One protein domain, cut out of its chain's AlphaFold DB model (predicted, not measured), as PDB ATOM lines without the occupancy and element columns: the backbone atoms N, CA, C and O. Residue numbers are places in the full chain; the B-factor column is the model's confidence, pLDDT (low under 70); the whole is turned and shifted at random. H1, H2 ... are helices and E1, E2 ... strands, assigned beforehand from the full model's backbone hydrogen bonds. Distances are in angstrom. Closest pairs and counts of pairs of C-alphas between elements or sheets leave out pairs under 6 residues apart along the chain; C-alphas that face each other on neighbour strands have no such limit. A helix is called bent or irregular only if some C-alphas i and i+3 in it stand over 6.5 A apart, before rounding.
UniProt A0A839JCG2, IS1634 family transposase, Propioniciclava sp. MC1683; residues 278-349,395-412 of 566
ATOM      1  N   ARG A 278     -49.347  49.612 -17.574       69.75
ATOM      2  CA  ARG A 278     -50.301  48.859 -18.402       69.75
ATOM      3  C   ARG A 278     -50.437  47.435 -17.850       69.75
ATOM      4  O   ARG A 278     -49.448  46.709 -17.772       69.75
ATOM      5  N   VAL A 279     -51.664  47.001 -17.542       67.00
ATOM      6  CA  VAL A 279     -51.961  45.702 -16.889       67.00
ATOM      7  C   VAL A 279     -51.370  44.495 -17.642       67.00
ATOM      8  O   VAL A 279     -51.018  43.492 -17.030       67.00
ATOM      9  N   VAL A 280     -51.148  44.608 -18.956       67.31
ATOM     10  CA  VAL A 280     -50.459  43.590 -19.774       67.31
ATOM     11  C   VAL A 280     -49.011  43.291 -19.350       67.31
ATOM     12  O   VAL A 280     -48.519  42.213 -19.674       67.31
ATOM     13  N   LYS A 281     -48.332  44.188 -18.613       71.38
ATOM     14  CA  LYS A 281     -47.007  43.922 -18.018       71.38
ATOM     15  C   LYS A 281     -47.086  43.112 -16.709       71.38
ATOM     16  O   LYS A 281     -46.158  42.365 -16.406       71.38
ATOM     17  N   ALA A 282     -48.216  43.153 -15.991       70.00
ATOM     18  CA  ALA A 282     -48.392  42.490 -14.691       70.00
ATOM     19  C   ALA A 282     -48.015  40.990 -14.672       70.00
ATOM     20  O   ALA A 282     -47.334  40.577 -13.734       70.00
ATOM     21  N   PRO A 283     -48.360  40.161 -15.687       70.31
ATOM     22  CA  PRO A 283     -47.970  38.747 -15.722       70.31
ATOM     23  C   PRO A 283     -46.460  38.507 -15.757       70.31
ATOM     24  O   PRO A 283     -46.009  37.449 -15.328       70.31
ATOM     25  N   HIS A 284     -45.691  39.450 -16.309       75.69
ATOM     26  CA  HIS A 284     -44.239  39.345 -16.431       75.69
ATOM     27  C   HIS A 284     -43.529  39.858 -15.178       75.69
ATOM     28  O   HIS A 284     -42.546  39.254 -14.746       75.69
ATOM     29  N   ASP A 285     -44.021  40.947 -14.589       76.69
ATOM     30  CA  ASP A 285     -43.366  41.604 -13.455       76.69
ATOM     31  C   ASP A 285     -43.706  40.934 -12.118       76.69
ATOM     32  O   ASP A 285     -42.807  40.669 -11.323       76.69
ATOM     33  N   LEU A 286     -44.952  40.485 -11.936       78.88
ATOM     34  CA  LEU A 286     -45.356  39.678 -10.780       78.88
ATOM     35  C   LEU A 286     -44.956  38.191 -10.897       78.88
ATOM     36  O   LEU A 286     -45.173  37.433  -9.955       78.88
ATOM     37  N   ALA A 287     -44.339  37.750 -12.005       78.75
ATOM     38  CA  ALA A 287     -43.944  36.348 -12.232       78.75
ATOM     39  C   ALA A 287     -43.100  35.752 -11.090       78.75
ATOM     40  O   ALA A 287     -43.264  34.587 -10.727       78.75
ATOM     41  N   LYS A 288     -42.212  36.568 -10.511       80.00
ATOM     42  CA  LYS A 288     -41.370  36.203  -9.365       80.00
ATOM     43  C   LYS A 288     -42.190  36.035  -8.085       80.00
ATOM     44  O   LYS A 288     -42.044  35.022  -7.406       80.00
ATOM     45  N   HIS A 289     -43.103  36.967  -7.818       77.00
ATOM     46  CA  HIS A 289     -44.008  36.892  -6.676       77.00
ATOM     47  C   HIS A 289     -44.918  35.655  -6.771       77.00
ATOM     48  O   HIS A 289     -44.976  34.868  -5.831       77.00
ATOM     49  N   PHE A 290     -45.519  35.386  -7.941       80.50
ATOM     50  CA  PHE A 290     -46.354  34.194  -8.155       80.50
ATOM     51  C   PHE A 290     -45.623  32.872  -7.883       80.50
ATOM     52  O   PHE A 290     -46.240  31.936  -7.378       80.50
ATOM     53  N   ARG A 291     -44.321  32.780  -8.194       78.31
ATOM     54  CA  ARG A 291     -43.520  31.565  -7.957       78.31
ATOM     55  C   ARG A 291     -43.252  31.306  -6.471       78.31
ATOM     56  O   ARG A 291     -43.218  30.146  -6.073       78.31
ATOM     57  N   TRP A 292     -43.025  32.354  -5.678       79.75
ATOM     58  CA  TRP A 292     -42.541  32.232  -4.294       79.75
ATOM     59  C   TRP A 292     -43.596  32.517  -3.214       79.75
ATOM     60  O   TRP A 292     -43.430  32.071  -2.081       79.75
ATOM     61  N   HIS A 293     -44.672  33.229  -3.560       74.12
ATOM     62  CA  HIS A 293     -45.745  33.657  -2.651       74.12
ATOM     63  C   HIS A 293     -47.146  33.219  -3.126       74.12
ATOM     64  O   HIS A 293     -48.118  33.336  -2.384       74.12
ATOM     65  N   GLY A 294     -47.262  32.664  -4.339       74.75
ATOM     66  CA  GLY A 294     -48.525  32.180  -4.898       74.75
ATOM     67  C   GLY A 294     -49.422  33.294  -5.450       74.75
ATOM     68  O   GLY A 294     -48.959  34.360  -5.847       74.75
ATOM     69  N   THR A 295     -50.725  33.018  -5.542       71.88
ATOM     70  CA  THR A 295     -51.734  33.887  -6.187       71.88
ATOM     71  C   THR A 295     -52.784  34.449  -5.222       71.88
ATOM     72  O   THR A 295     -53.746  35.081  -5.664       71.88
ATOM     73  N   ALA A 296     -52.624  34.218  -3.916       71.19
ATOM     74  CA  ALA A 296     -53.484  34.776  -2.877       71.19
ATOM     75  C   ALA A 296     -52.990  36.175  -2.476       71.19
ATOM     76  O   ALA A 296     -51.802  36.361  -2.233       71.19
ATOM     77  N   PHE A 297     -53.906  37.143  -2.390       77.38
ATOM     78  CA  PHE A 297     -53.592  38.539  -2.080       77.38
ATOM     79  C   PHE A 297     -54.500  39.103  -0.982       77.38
ATOM     80  O   PHE A 297     -55.694  38.791  -0.943       77.38
ATOM     81  N   THR A 298     -53.965  39.987  -0.137       78.12
ATOM     82  CA  THR A 298     -54.737  40.756   0.858       78.12
ATOM     83  C   THR A 298     -55.127  42.143   0.324       78.12
ATOM     84  O   THR A 298     -54.432  42.722  -0.510       78.12
ATOM     85  N   ASP A 299     -56.277  42.691   0.747       78.50
ATOM     86  CA  ASP A 299     -56.752  43.993   0.240       78.50
ATOM     87  C   ASP A 299     -55.781  45.121   0.620       78.50
ATOM     88  O   ASP A 299     -55.431  45.279   1.788       78.50
ATOM     89  N   GLY A 300     -55.327  45.891  -0.373       75.31
ATOM     90  CA  GLY A 300     -54.304  46.922  -0.191       75.31
ATOM     91  C   GLY A 300     -52.850  46.430  -0.212       75.31
ATOM     92  O   GLY A 300     -51.962  47.277  -0.139       75.31
ATOM     93  N   GLN A 301     -52.585  45.122  -0.361       80.88
ATOM     94  CA  GLN A 301     -51.225  44.579  -0.488       80.88
ATOM     95  C   GLN A 301     -50.450  45.271  -1.616       80.88
ATOM     96  O   GLN A 301     -50.950  45.380  -2.738       80.88
ATOM     97  N   VAL A 302     -49.223  45.697  -1.305       81.56
ATOM     98  CA  VAL A 302     -48.270  46.316  -2.235       81.56
ATOM     99  C   VAL A 302     -47.136  45.331  -2.525       81.56
ATOM    100  O   VAL A 302     -46.702  44.616  -1.626       81.56
ATOM    101  N   ILE A 303     -46.686  45.277  -3.779       80.31
ATOM    102  CA  ILE A 303     -45.583  44.434  -4.253       80.31
ATOM    103  C   ILE A 303     -44.694  45.283  -5.161       80.31
ATOM    104  O   ILE A 303     -45.157  45.773  -6.196       80.31
ATOM    105  N   ASP A 304     -43.425  45.429  -4.791       79.94
ATOM    106  CA  ASP A 304     -42.436  46.161  -5.579       79.94
ATOM    107  C   ASP A 304     -41.709  45.218  -6.547       79.94
ATOM    108  O   ASP A 304     -41.328  44.095  -6.220       79.94
ATOM    109  N   THR A 305     -41.549  45.671  -7.787       81.81
ATOM    110  CA  THR A 305     -40.958  44.899  -8.885       81.81
ATOM    111  C   THR A 305     -40.122  45.802  -9.790       81.81
ATOM    112  O   THR A 305     -40.196  47.028  -9.702       81.81
ATOM    113  N   ILE A 306     -39.349  45.201 -10.698       81.62
ATOM    114  CA  ILE A 306     -38.604  45.925 -11.735       81.62
ATOM    115  C   ILE A 306     -39.176  45.585 -13.113       81.62
ATOM    116  O   ILE A 306     -39.181  44.422 -13.533       81.62
ATOM    117  N   THR A 307     -39.620  46.617 -13.826       80.69
ATOM    118  CA  THR A 307     -40.151  46.548 -15.189       80.69
ATOM    119  C   THR A 307     -39.098  47.059 -16.171       80.69
ATOM    120  O   THR A 307     -38.647  48.198 -16.064       80.69
ATOM    121  N   MET A 308     -38.748  46.263 -17.183       77.50
ATOM    122  CA  MET A 308     -37.826  46.703 -18.239       77.50
ATOM    123  C   MET A 308     -38.428  47.837 -19.088       77.50
ATOM    124  O   MET A 308     -39.638  47.830 -19.379       77.50
ATOM    125  N   ARG A 309     -37.577  48.789 -19.509       73.19
ATOM    126  CA  ARG A 309     -37.954  49.909 -20.394       73.19
ATOM    127  C   ARG A 309     -38.403  49.388 -21.764       73.19
ATOM    128  O   ARG A 309     -39.541  49.629 -22.167       73.19
ATOM    129  N   SER A 310     -37.526  48.635 -22.434       67.00
ATOM    130  CA  SER A 310     -37.682  48.155 -23.819       67.00
ATOM    131  C   SER A 310     -37.438  46.650 -24.001       67.00
ATOM    132  O   SER A 310     -38.091  46.026 -24.834       67.00
ATOM    133  N   THR A 311     -36.518  46.056 -23.238       69.56
ATOM    134  CA  THR A 311     -36.090  44.658 -23.392       69.56
ATOM    135  C   THR A 311     -37.071  43.651 -22.786       69.56
ATOM    136  O   THR A 311     -37.861  43.960 -21.890       69.56
ATOM    137  N   ALA A 312     -37.001  42.399 -23.249       68.75
ATOM    138  CA  ALA A 312     -37.630  41.288 -22.547       68.75
ATOM    139  C   ALA A 312     -36.910  41.047 -21.200       68.75
ATOM    140  O   ALA A 312     -35.680  41.071 -21.162       68.75
ATOM    141  N   PRO A 313     -37.635  40.809 -20.091       69.94
ATOM    142  CA  PRO A 313     -37.003  40.495 -18.815       69.94
ATOM    143  C   PRO A 313     -36.344  39.111 -18.847       69.94
ATOM    144  O   PRO A 313     -36.956  38.152 -19.320       69.94
ATOM    145  N   ASP A 314     -35.139  39.004 -18.281       72.56
ATOM    146  CA  ASP A 314     -34.405  37.739 -18.142       72.56
ATOM    147  C   ASP A 314     -35.279  36.636 -17.492       72.56
ATOM    148  O   ASP A 314     -35.813  36.844 -16.394       72.56
ATOM    149  N   PRO A 315     -35.417  35.451 -18.123       71.50
ATOM    150  CA  PRO A 315     -36.125  34.310 -17.544       71.50
ATOM    151  C   PRO A 315     -35.536  33.799 -16.220       71.50
ATOM    152  O   PRO A 315     -36.267  33.226 -15.407       71.50
ATOM    153  N   ASN A 316     -34.236  33.990 -15.971       75.00
ATOM    154  CA  ASN A 316     -33.576  33.511 -14.756       75.00
ATOM    155  C   ASN A 316     -33.917  34.352 -13.517       75.00
ATOM    156  O   ASN A 316     -33.889  33.803 -12.416       75.00
ATOM    157  N   ARG A 317     -34.364  35.611 -13.666       72.44
ATOM    158  CA  ARG A 317     -34.767  36.511 -12.559       72.44
ATOM    159  C   ARG A 317     -35.785  35.909 -11.588       72.44
ATOM    160  O   ARG A 317     -35.869  36.320 -10.432       72.44
ATOM    161  N   VAL A 318     -36.569  34.938 -12.060       71.19
ATOM    162  CA  VAL A 318     -37.607  34.228 -11.298       71.19
ATOM    163  C   VAL A 318     -37.008  33.140 -10.382       71.19
ATOM    164  O   VAL A 318     -37.647  32.737  -9.412       71.19
ATOM    165  N   LYS A 319     -35.785  32.657 -10.657       73.38
ATOM    166  CA  LYS A 319     -35.111  31.581  -9.902       73.38
ATOM    167  C   LYS A 319     -34.624  32.019  -8.515       73.38
ATOM    168  O   LYS A 319     -34.501  31.169  -7.641       73.38
ATOM    169  N   THR A 320     -34.370  33.308  -8.291       74.50
ATOM    170  CA  THR A 320     -33.971  33.851  -6.979       74.50
ATOM    171  C   THR A 320     -35.189  34.311  -6.177       74.50
ATOM    172  O   THR A 320     -36.149  34.820  -6.758       74.50
ATOM    173  N   ARG A 321     -35.162  34.158  -4.844       68.69
ATOM    174  CA  ARG A 321     -36.289  34.525  -3.963       68.69
ATOM    175  C   ARG A 321     -36.302  36.003  -3.548       68.69
ATOM    176  O   ARG A 321     -37.378  36.580  -3.498       68.69
ATOM    177  N   ALA A 322     -35.141  36.612  -3.290       70.75
ATOM    178  CA  ALA A 322     -35.040  38.007  -2.838       70.75
ATOM    179  C   ALA A 322     -35.711  38.978  -3.829       70.75
ATOM    180  O   ALA A 322     -35.370  38.963  -5.016       70.75
ATOM    181  N   GLU A 323     -36.678  39.781  -3.374       66.50
ATOM    182  CA  GLU A 323     -37.369  40.761  -4.223       66.50
ATOM    183  C   GLU A 323     -36.408  41.903  -4.628       66.50
ATOM    184  O   GLU A 323     -35.553  42.297  -3.833       66.50
ATOM    185  N   PRO A 324     -36.462  42.386  -5.885       67.69
ATOM    186  CA  PRO A 324     -35.439  43.281  -6.416       67.69
ATOM    187  C   PRO A 324     -35.668  44.737  -5.986       67.69
ATOM    188  O   PRO A 324     -36.650  45.363  -6.390       67.69
ATOM    189  N   VAL A 325     -34.725  45.297  -5.227       74.94
ATOM    190  CA  VAL A 325     -34.674  46.738  -4.937       74.94
ATOM    191  C   VAL A 325     -34.267  47.479  -6.212       74.94
ATOM    192  O   VAL A 325     -33.220  47.188  -6.788       74.94
ATOM    193  N   TRP A 326     -35.093  48.423  -6.672       77.69
ATOM    194  CA  TRP A 326     -34.745  49.267  -7.816       77.69
ATOM    195  C   TRP A 326     -33.862  50.433  -7.383       77.69
ATOM    196  O   TRP A 326     -34.204  51.178  -6.469       77.69
ATOM    197  N   ASP A 327     -32.779  50.610  -8.125       75.12
ATOM    198  CA  ASP A 327     -31.811  51.693  -8.001       75.12
ATOM    199  C   ASP A 327     -31.495  52.188  -9.427       75.12
ATOM    200  O   ASP A 327     -31.267  51.341 -10.299       75.12
ATOM    201  N   PRO A 328     -31.515  53.507  -9.703       73.25
ATOM    202  CA  PRO A 328     -31.331  54.044 -11.052       73.25
ATOM    203  C   PRO A 328     -29.917  53.850 -11.624       73.25
ATOM    204  O   PRO A 328     -29.793  53.723 -12.840       73.25
ATOM    205  N   ALA A 329     -28.878  53.811 -10.785       75.88
ATOM    206  CA  ALA A 329     -27.497  53.592 -11.211       75.88
ATOM    207  C   ALA A 329     -27.232  52.105 -11.499       75.88
ATOM    208  O   ALA A 329     -26.561  51.773 -12.474       75.88
ATOM    209  N   VAL A 330     -27.815  51.204 -10.701       79.00
ATOM    210  CA  VAL A 330     -27.692  49.745 -10.896       79.00
ATOM    211  C   VAL A 330     -28.619  49.224 -12.008       79.00
ATOM    212  O   VAL A 330     -28.308  48.229 -12.661       79.00
ATOM    213  N   HIS A 331     -29.754  49.887 -12.265       76.81
ATOM    214  CA  HIS A 331     -30.791  49.422 -13.200       76.81
ATOM    215  C   HIS A 331     -31.146  50.441 -14.306       76.81
ATOM    216  O   HIS A 331     -32.335  50.716 -14.517       76.81
ATOM    217  N   PRO A 332     -30.177  50.977 -15.076       76.00
ATOM    218  CA  PRO A 332     -30.429  52.044 -16.051       76.00
ATOM    219  C   PRO A 332     -31.454  51.648 -17.129       76.00
ATOM    220  O   PRO A 332     -32.261  52.468 -17.561       76.00
ATOM    221  N   THR A 333     -31.500  50.372 -17.527       77.94
ATOM    222  CA  THR A 333     -32.413  49.834 -18.555       77.94
ATOM    223  C   THR A 333     -33.831  49.518 -18.052       77.94
ATOM    224  O   THR A 333     -34.667  49.036 -18.825       77.94
ATOM    225  N   ALA A 334     -34.147  49.811 -16.786       78.31
ATOM    226  CA  ALA A 334     -35.419  49.461 -16.158       78.31
ATOM    227  C   ALA A 334     -35.991  50.574 -15.260       78.31
ATOM    228  O   ALA A 334     -35.311  51.534 -14.906       78.31
ATOM    229  N   TRP A 335     -37.257  50.424 -14.869       81.44
ATOM    230  CA  TRP A 335     -37.936  51.274 -13.889       81.44
ATOM    231  C   TRP A 335     -38.498  50.437 -12.741       81.44
ATOM    232  O   TRP A 335     -38.820  49.255 -12.913       81.44
ATOM    233  N   ARG A 336     -38.704  51.071 -11.585       83.75
ATOM    234  CA  ARG A 336     -39.480  50.488 -10.490       83.75
ATOM    235  C   ARG A 336     -40.954  50.415 -10.875       83.75
ATOM    236  O   ARG A 336     -41.499  51.347 -11.465       83.75
ATOM    237  N   ALA A 337     -41.606  49.321 -10.506       83.00
ATOM    238  CA  ALA A 337     -43.025  49.100 -10.717       83.00
ATOM    239  C   ALA A 337     -43.684  48.592  -9.434       83.00
ATOM    240  O   ALA A 337     -43.440  47.468  -8.989       83.00
ATOM    241  N   VAL A 338     -44.525  49.444  -8.859       82.50
ATOM    242  CA  VAL A 338     -45.275  49.218  -7.622       82.50
ATOM    243  C   VAL A 338     -46.650  48.671  -7.997       82.50
ATOM    244  O   VAL A 338     -47.392  49.331  -8.727       82.50
ATOM    245  N   TRP A 339     -47.019  47.482  -7.522       79.94
ATOM    246  CA  TRP A 339     -48.324  46.869  -7.795       79.94
ATOM    247  C   TRP A 339     -49.169  46.780  -6.527       79.94
ATOM    248  O   TRP A 339     -48.730  46.209  -5.536       79.94
ATOM    249  N   GLN A 340     -50.403  47.289  -6.569       81.88
ATOM    250  CA  GLN A 340     -51.348  47.239  -5.452       81.88
ATOM    251  C   GLN A 340     -52.583  46.389  -5.788       81.88
ATOM    252  O   GLN A 340     -53.299  46.671  -6.760       81.88
ATOM    253  N   TYR A 341     -52.875  45.383  -4.961       77.88
ATOM    254  CA  TYR A 341     -54.105  44.590  -5.051       77.88
ATOM    255  C   TYR A 341     -55.318  45.371  -4.525       77.88
ATOM    256  O   TYR A 341     -55.209  46.153  -3.579       77.88
ATOM    257  N   SER A 342     -56.505  45.143  -5.102       76.31
ATOM    258  CA  SER A 342     -57.752  45.569  -4.458       76.31
ATOM    259  C   SER A 342     -58.908  44.583  -4.636       76.31
ATOM    260  O   SER A 342     -59.411  44.375  -5.745       76.31
ATOM    261  N   ALA A 343     -59.419  44.070  -3.516       69.12
ATOM    262  CA  ALA A 343     -60.591  43.200  -3.442       69.12
ATOM    263  C   ALA A 343     -61.848  43.882  -4.013       69.12
ATOM    264  O   ALA A 343     -62.669  43.253  -4.677       69.12
ATOM    265  N   LYS A 344     -61.963  45.207  -3.856       68.19
ATOM    266  CA  LYS A 344     -63.049  46.000  -4.451       68.19
ATOM    267  C   LYS A 344     -62.985  46.068  -5.983       68.19
ATOM    268  O   LYS A 344     -64.027  46.234  -6.617       68.19
ATOM    269  N   ARG A 345     -61.796  45.950  -6.592       60.72
ATOM    270  CA  ARG A 345     -61.665  45.752  -8.049       60.72
ATOM    271  C   ARG A 345     -61.972  44.304  -8.434       60.72
ATOM    272  O   ARG A 345     -62.684  44.109  -9.412       60.72
ATOM    273  N   ALA A 346     -61.542  43.324  -7.634       60.12
ATOM    274  CA  ALA A 346     -61.880  41.910  -7.831       60.12
ATOM    275  C   ALA A 346     -63.404  41.697  -7.934       60.12
ATOM    276  O   ALA A 346     -63.895  41.146  -8.915       60.12
ATOM    277  N   ALA A 347     -64.158  42.249  -6.977       57.53
ATOM    278  CA  ALA A 347     -65.618  42.167  -6.908       57.53
ATOM    279  C   ALA A 347     -66.369  42.984  -7.984       57.53
ATOM    280  O   ALA A 347     -67.594  42.917  -8.056       57.53
ATOM    281  N   ARG A 348     -65.666  43.784  -8.798       50.00
ATOM    282  CA  ARG A 348     -66.248  44.622  -9.863       50.00
ATOM    283  C   ARG A 348     -65.956  44.126 -11.278       50.00
ATOM    284  O   ARG A 348     -66.506  44.692 -12.217       50.00
ATOM    285  N   ALA A 349     -65.111  43.111 -11.447       43.56
ATOM    286  CA  ALA A 349     -64.822  42.528 -12.753       43.56
ATOM    287  C   ALA A 349     -66.053  41.748 -13.273       43.56
ATOM    288  O   ALA A 349     -66.432  40.751 -12.651       43.56
ATOM    289  N   LEU A 395     -53.585  35.895 -16.046       41.19
ATOM    290  CA  LEU A 395     -52.838  36.774 -15.134       41.19
ATOM    291  C   LEU A 395     -53.069  38.268 -15.426       41.19
ATOM    292  O   LEU A 395     -53.197  39.056 -14.495       41.19
ATOM    293  N   ALA A 396     -53.222  38.663 -16.697       42.28
ATOM    294  CA  ALA A 396     -53.560  40.041 -17.083       42.28
ATOM    295  C   ALA A 396     -55.007  40.451 -16.724       42.28
ATOM    296  O   ALA A 396     -55.413  41.575 -17.005       42.28
ATOM    297  N   ALA A 397     -55.787  39.550 -16.114       46.12
ATOM    298  CA  ALA A 397     -57.120  39.821 -15.576       46.12
ATOM    299  C   ALA A 397     -57.150  39.860 -14.033       46.12
ATOM    300  O   ALA A 397     -58.231  39.879 -13.443       46.12
ATOM    301  N   LEU A 398     -55.987  39.853 -13.369       57.97
ATOM    302  CA  LEU A 398     -55.902  40.072 -11.925       57.97
ATOM    303  C   LEU A 398     -56.210  41.544 -11.580       57.97
ATOM    304  O   LEU A 398     -55.810  42.442 -12.321       57.97
ATOM    305  N   PRO A 399     -56.873  41.830 -10.443       62.56
ATOM    306  CA  PRO A 399     -57.356  43.169 -10.072       62.56
ATOM    307  C   PRO A 399     -56.255  44.087  -9.492       62.56
ATOM    308  O   PRO A 399     -56.511  44.915  -8.611       62.56
ATOM    309  N   MET A 400     -55.027  43.934  -9.991       65.62
ATOM    310  CA  MET A 400     -53.838  44.692  -9.603       65.62
ATOM    311  C   MET A 400     -53.806  46.041 -10.327       65.62
ATOM    312  O   MET A 400     -54.003  46.100 -11.540       65.62
ATOM    313  N   ARG A 401     -53.497  47.128  -9.612       64.25
ATOM    314  CA  ARG A 401     -53.081  48.398 -10.231       64.25
ATOM    315  C   ARG A 401     -51.565  48.494 -10.148       64.25
ATOM    316  O   ARG A 401     -51.037  48.529  -9.044       64.25
ATOM    317  N   GLY A 402     -50.890  48.537 -11.290       64.88
ATOM    318  CA  GLY A 402     -49.464  48.852 -11.346       64.88
ATOM    319  C   GLY A 402     -49.227  50.343 -11.542       64.88
ATOM    320  O   GLY A 402     -50.004  51.006 -12.233       64.88
ATOM    321  N   THR A 403     -48.121  50.832 -10.997       73.06
ATOM    322  CA  THR A 403     -47.619  52.199 -11.149       73.06
ATOM    323  C   THR A 403     -46.116  52.126 -11.405       73.06
ATOM    324  O   THR A 403     -45.393  51.511 -10.625       73.06
ATOM    325  N   LEU A 404     -45.642  52.717 -12.500       72.75
ATOM    326  CA  LEU A 404     -44.221  52.858 -12.813       72.75
ATOM    327  C   LEU A 404     -43.702  54.130 -12.134       72.75
ATOM    328  O   LEU A 404     -44.364  55.166 -12.186       72.75
ATOM    329  N   VAL A 405     -42.545  54.042 -11.481       76.25
ATOM    330  CA  VAL A 405     -42.016  55.101 -10.613       76.25
ATOM    331  C   VAL A 405     -40.532  55.326 -10.900       76.25
ATOM    332  O   VAL A 405     -39.739  54.386 -10.859       76.25
ATOM    333  N   ARG A 406     -40.147  56.586 -11.131       74.56
ATOM    334  CA  ARG A 406     -38.748  57.036 -11.211       74.56
ATOM    335  C   ARG A 406     -38.363  57.754  -9.912       74.56
ATOM    336  O   ARG A 406     -38.241  58.975  -9.879       74.56
ATOM    337  N   HIS A 407     -38.259  56.991  -8.822       66.62
ATOM    338  CA  HIS A 407     -37.946  57.510  -7.487       66.62
ATOM    339  C   HIS A 407     -37.281  56.424  -6.615       66.62
ATOM    340  O   HIS A 407     -37.861  55.338  -6.489       66.62
ATOM    341  N   PRO A 408     -36.102  56.681  -6.007       48.81
ATOM    342  CA  PRO A 408     -35.357  55.657  -5.267       48.81
ATOM    343  C   PRO A 408     -35.971  55.327  -3.895       48.81
ATOM    344  O   PRO A 408     -35.948  54.178  -3.469       48.81
ATOM    345  N   SER A 409     -36.563  56.306  -3.203       46.06
ATOM    346  CA  SER A 409     -37.079  56.134  -1.832       46.06
ATOM    347  C   SER A 409     -38.178  55.069  -1.707       46.06
ATOM    348  O   SER A 409     -39.059  54.974  -2.564       46.06
ATOM    349  N   ALA A 410     -38.177  54.330  -0.591       31.09
ATOM    350  CA  ALA A 410     -39.241  53.414  -0.154       31.09
ATOM    351  C   ALA A 410     -40.657  54.060  -0.234       31.09
ATOM    352  O   ALA A 410     -40.764  55.286  -0.277       31.09
ATOM    353  N   PRO A 411     -41.748  53.272  -0.360       33.78
ATOM    354  CA  PRO A 411     -42.972  53.710  -1.037       33.78
ATOM    355  C   PRO A 411     -43.609  54.981  -0.459       33.78
ATOM    356  O   PRO A 411     -44.003  55.031   0.705       33.78
ATOM    357  N   VAL A 412     -43.804  55.979  -1.328       30.83
ATOM    358  CA  VAL A 412     -44.647  57.149  -1.049       30.83
ATOM    359  C   VAL A 412     -46.078  56.657  -0.808       30.83
ATOM    360  O   VAL A 412     -46.680  56.005  -1.664       30.83
TER     361      VAL A 412
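What this domain is: This is residues 278 to 349 and 395 to 412 of the 566 residues of the protein "IS1634 family transposase" of Propioniciclava sp. MC1683 (UniProt A0A839JCG2). A small, strongly twisted sheet of three strands, E1, E2 and E3, has helix H1 packed on it, while H2 only grazes the sheet and touches the short H3, and the short H4 lies off to one end, past the end of E2. A long stretch without named elements, residues 319 to 333, loops from H3 back to E2. The printed part has 90 residues, with four named helices and three named strands that follow along the chain as H1, H2, E1, H3, E2, H4, E3; the sheet order is E1, E2, E3, all antiparallel. The class is mixed, helices and strands, with 43 residues in named elements, under half. The whole is compact, with a radius of gyration of the C-alphas of 12.9 A and spans of 40 by 28 by 23 A.

How they stand to each other: The inner strand E2, residues 334 to 341, is antiparallel to the edge strand E1, residues 302 to 308, at 150 degrees between directions; N 305 and O 337 are within hydrogen-bond range at 2.9 A. The other edge strand, E3, residues 400 to 405, is antiparallel to E2 at 149 degrees, with N 340 and O 401 within hydrogen-bond range at 2.8 A. H1, residues 279 to 285, is on the sheet at a height of 7.0 A. The closest C-alphas of H1 and E1 are those of Asp 285 and Thr 305, 6.1 A apart; those of H1 and E3 are Val 279 and Gly 402, 6.8 A apart. H1 is only just irregular, with C-alphas 280 and 283 at 6.8 A. H2, residues 287 to 293, only grazes the sheet with residues 287 to 289, and meets H1 only through their link. H2 touches H3, residues 315 to 318, with the closest C-alphas, those of Lys 288 and Val 318, 4.7 A apart. H3 is not on the sheet and is apart from H1. H4, residues 343 to 346, is only just not on the sheet, with 4 pairs of C-alphas within 10 A, and touches no helix. Every O i to N i+4 pair is within hydrogen-bond range in H2, but 1 of 3 in H1, where 3 of 4 O i to N i+3 pairs are; H3 and H4 are too short for an O i to N i+4 pair.

Where its parts are: E2 is 22.3 A long, E1 19.1 A and E3 15.8 A. H1 begins at C-alpha 279 (-51.961, 45.702, -16.889), and H1 and H2 are each 10.1 A long. H3 measures 6.4 A and H4 4.8 A. E3 ends at C-alpha 405 (-42.016, 55.101, -10.613).

The domain as a whole: The C-alphas farthest apart, those of Ala 329 and Ala 347, are 40.0 A apart. Residues 350 to 394 are not printed, and C-alphas 349 and 395 are 13.5 A apart across the cut. The link from H3 to E2 is long, with 15 residues. Mean pLDDT of the printed part is 70.2; it is under 70 in 31 residues, among them 343 to 349, 395 to 402 and 407 to 412.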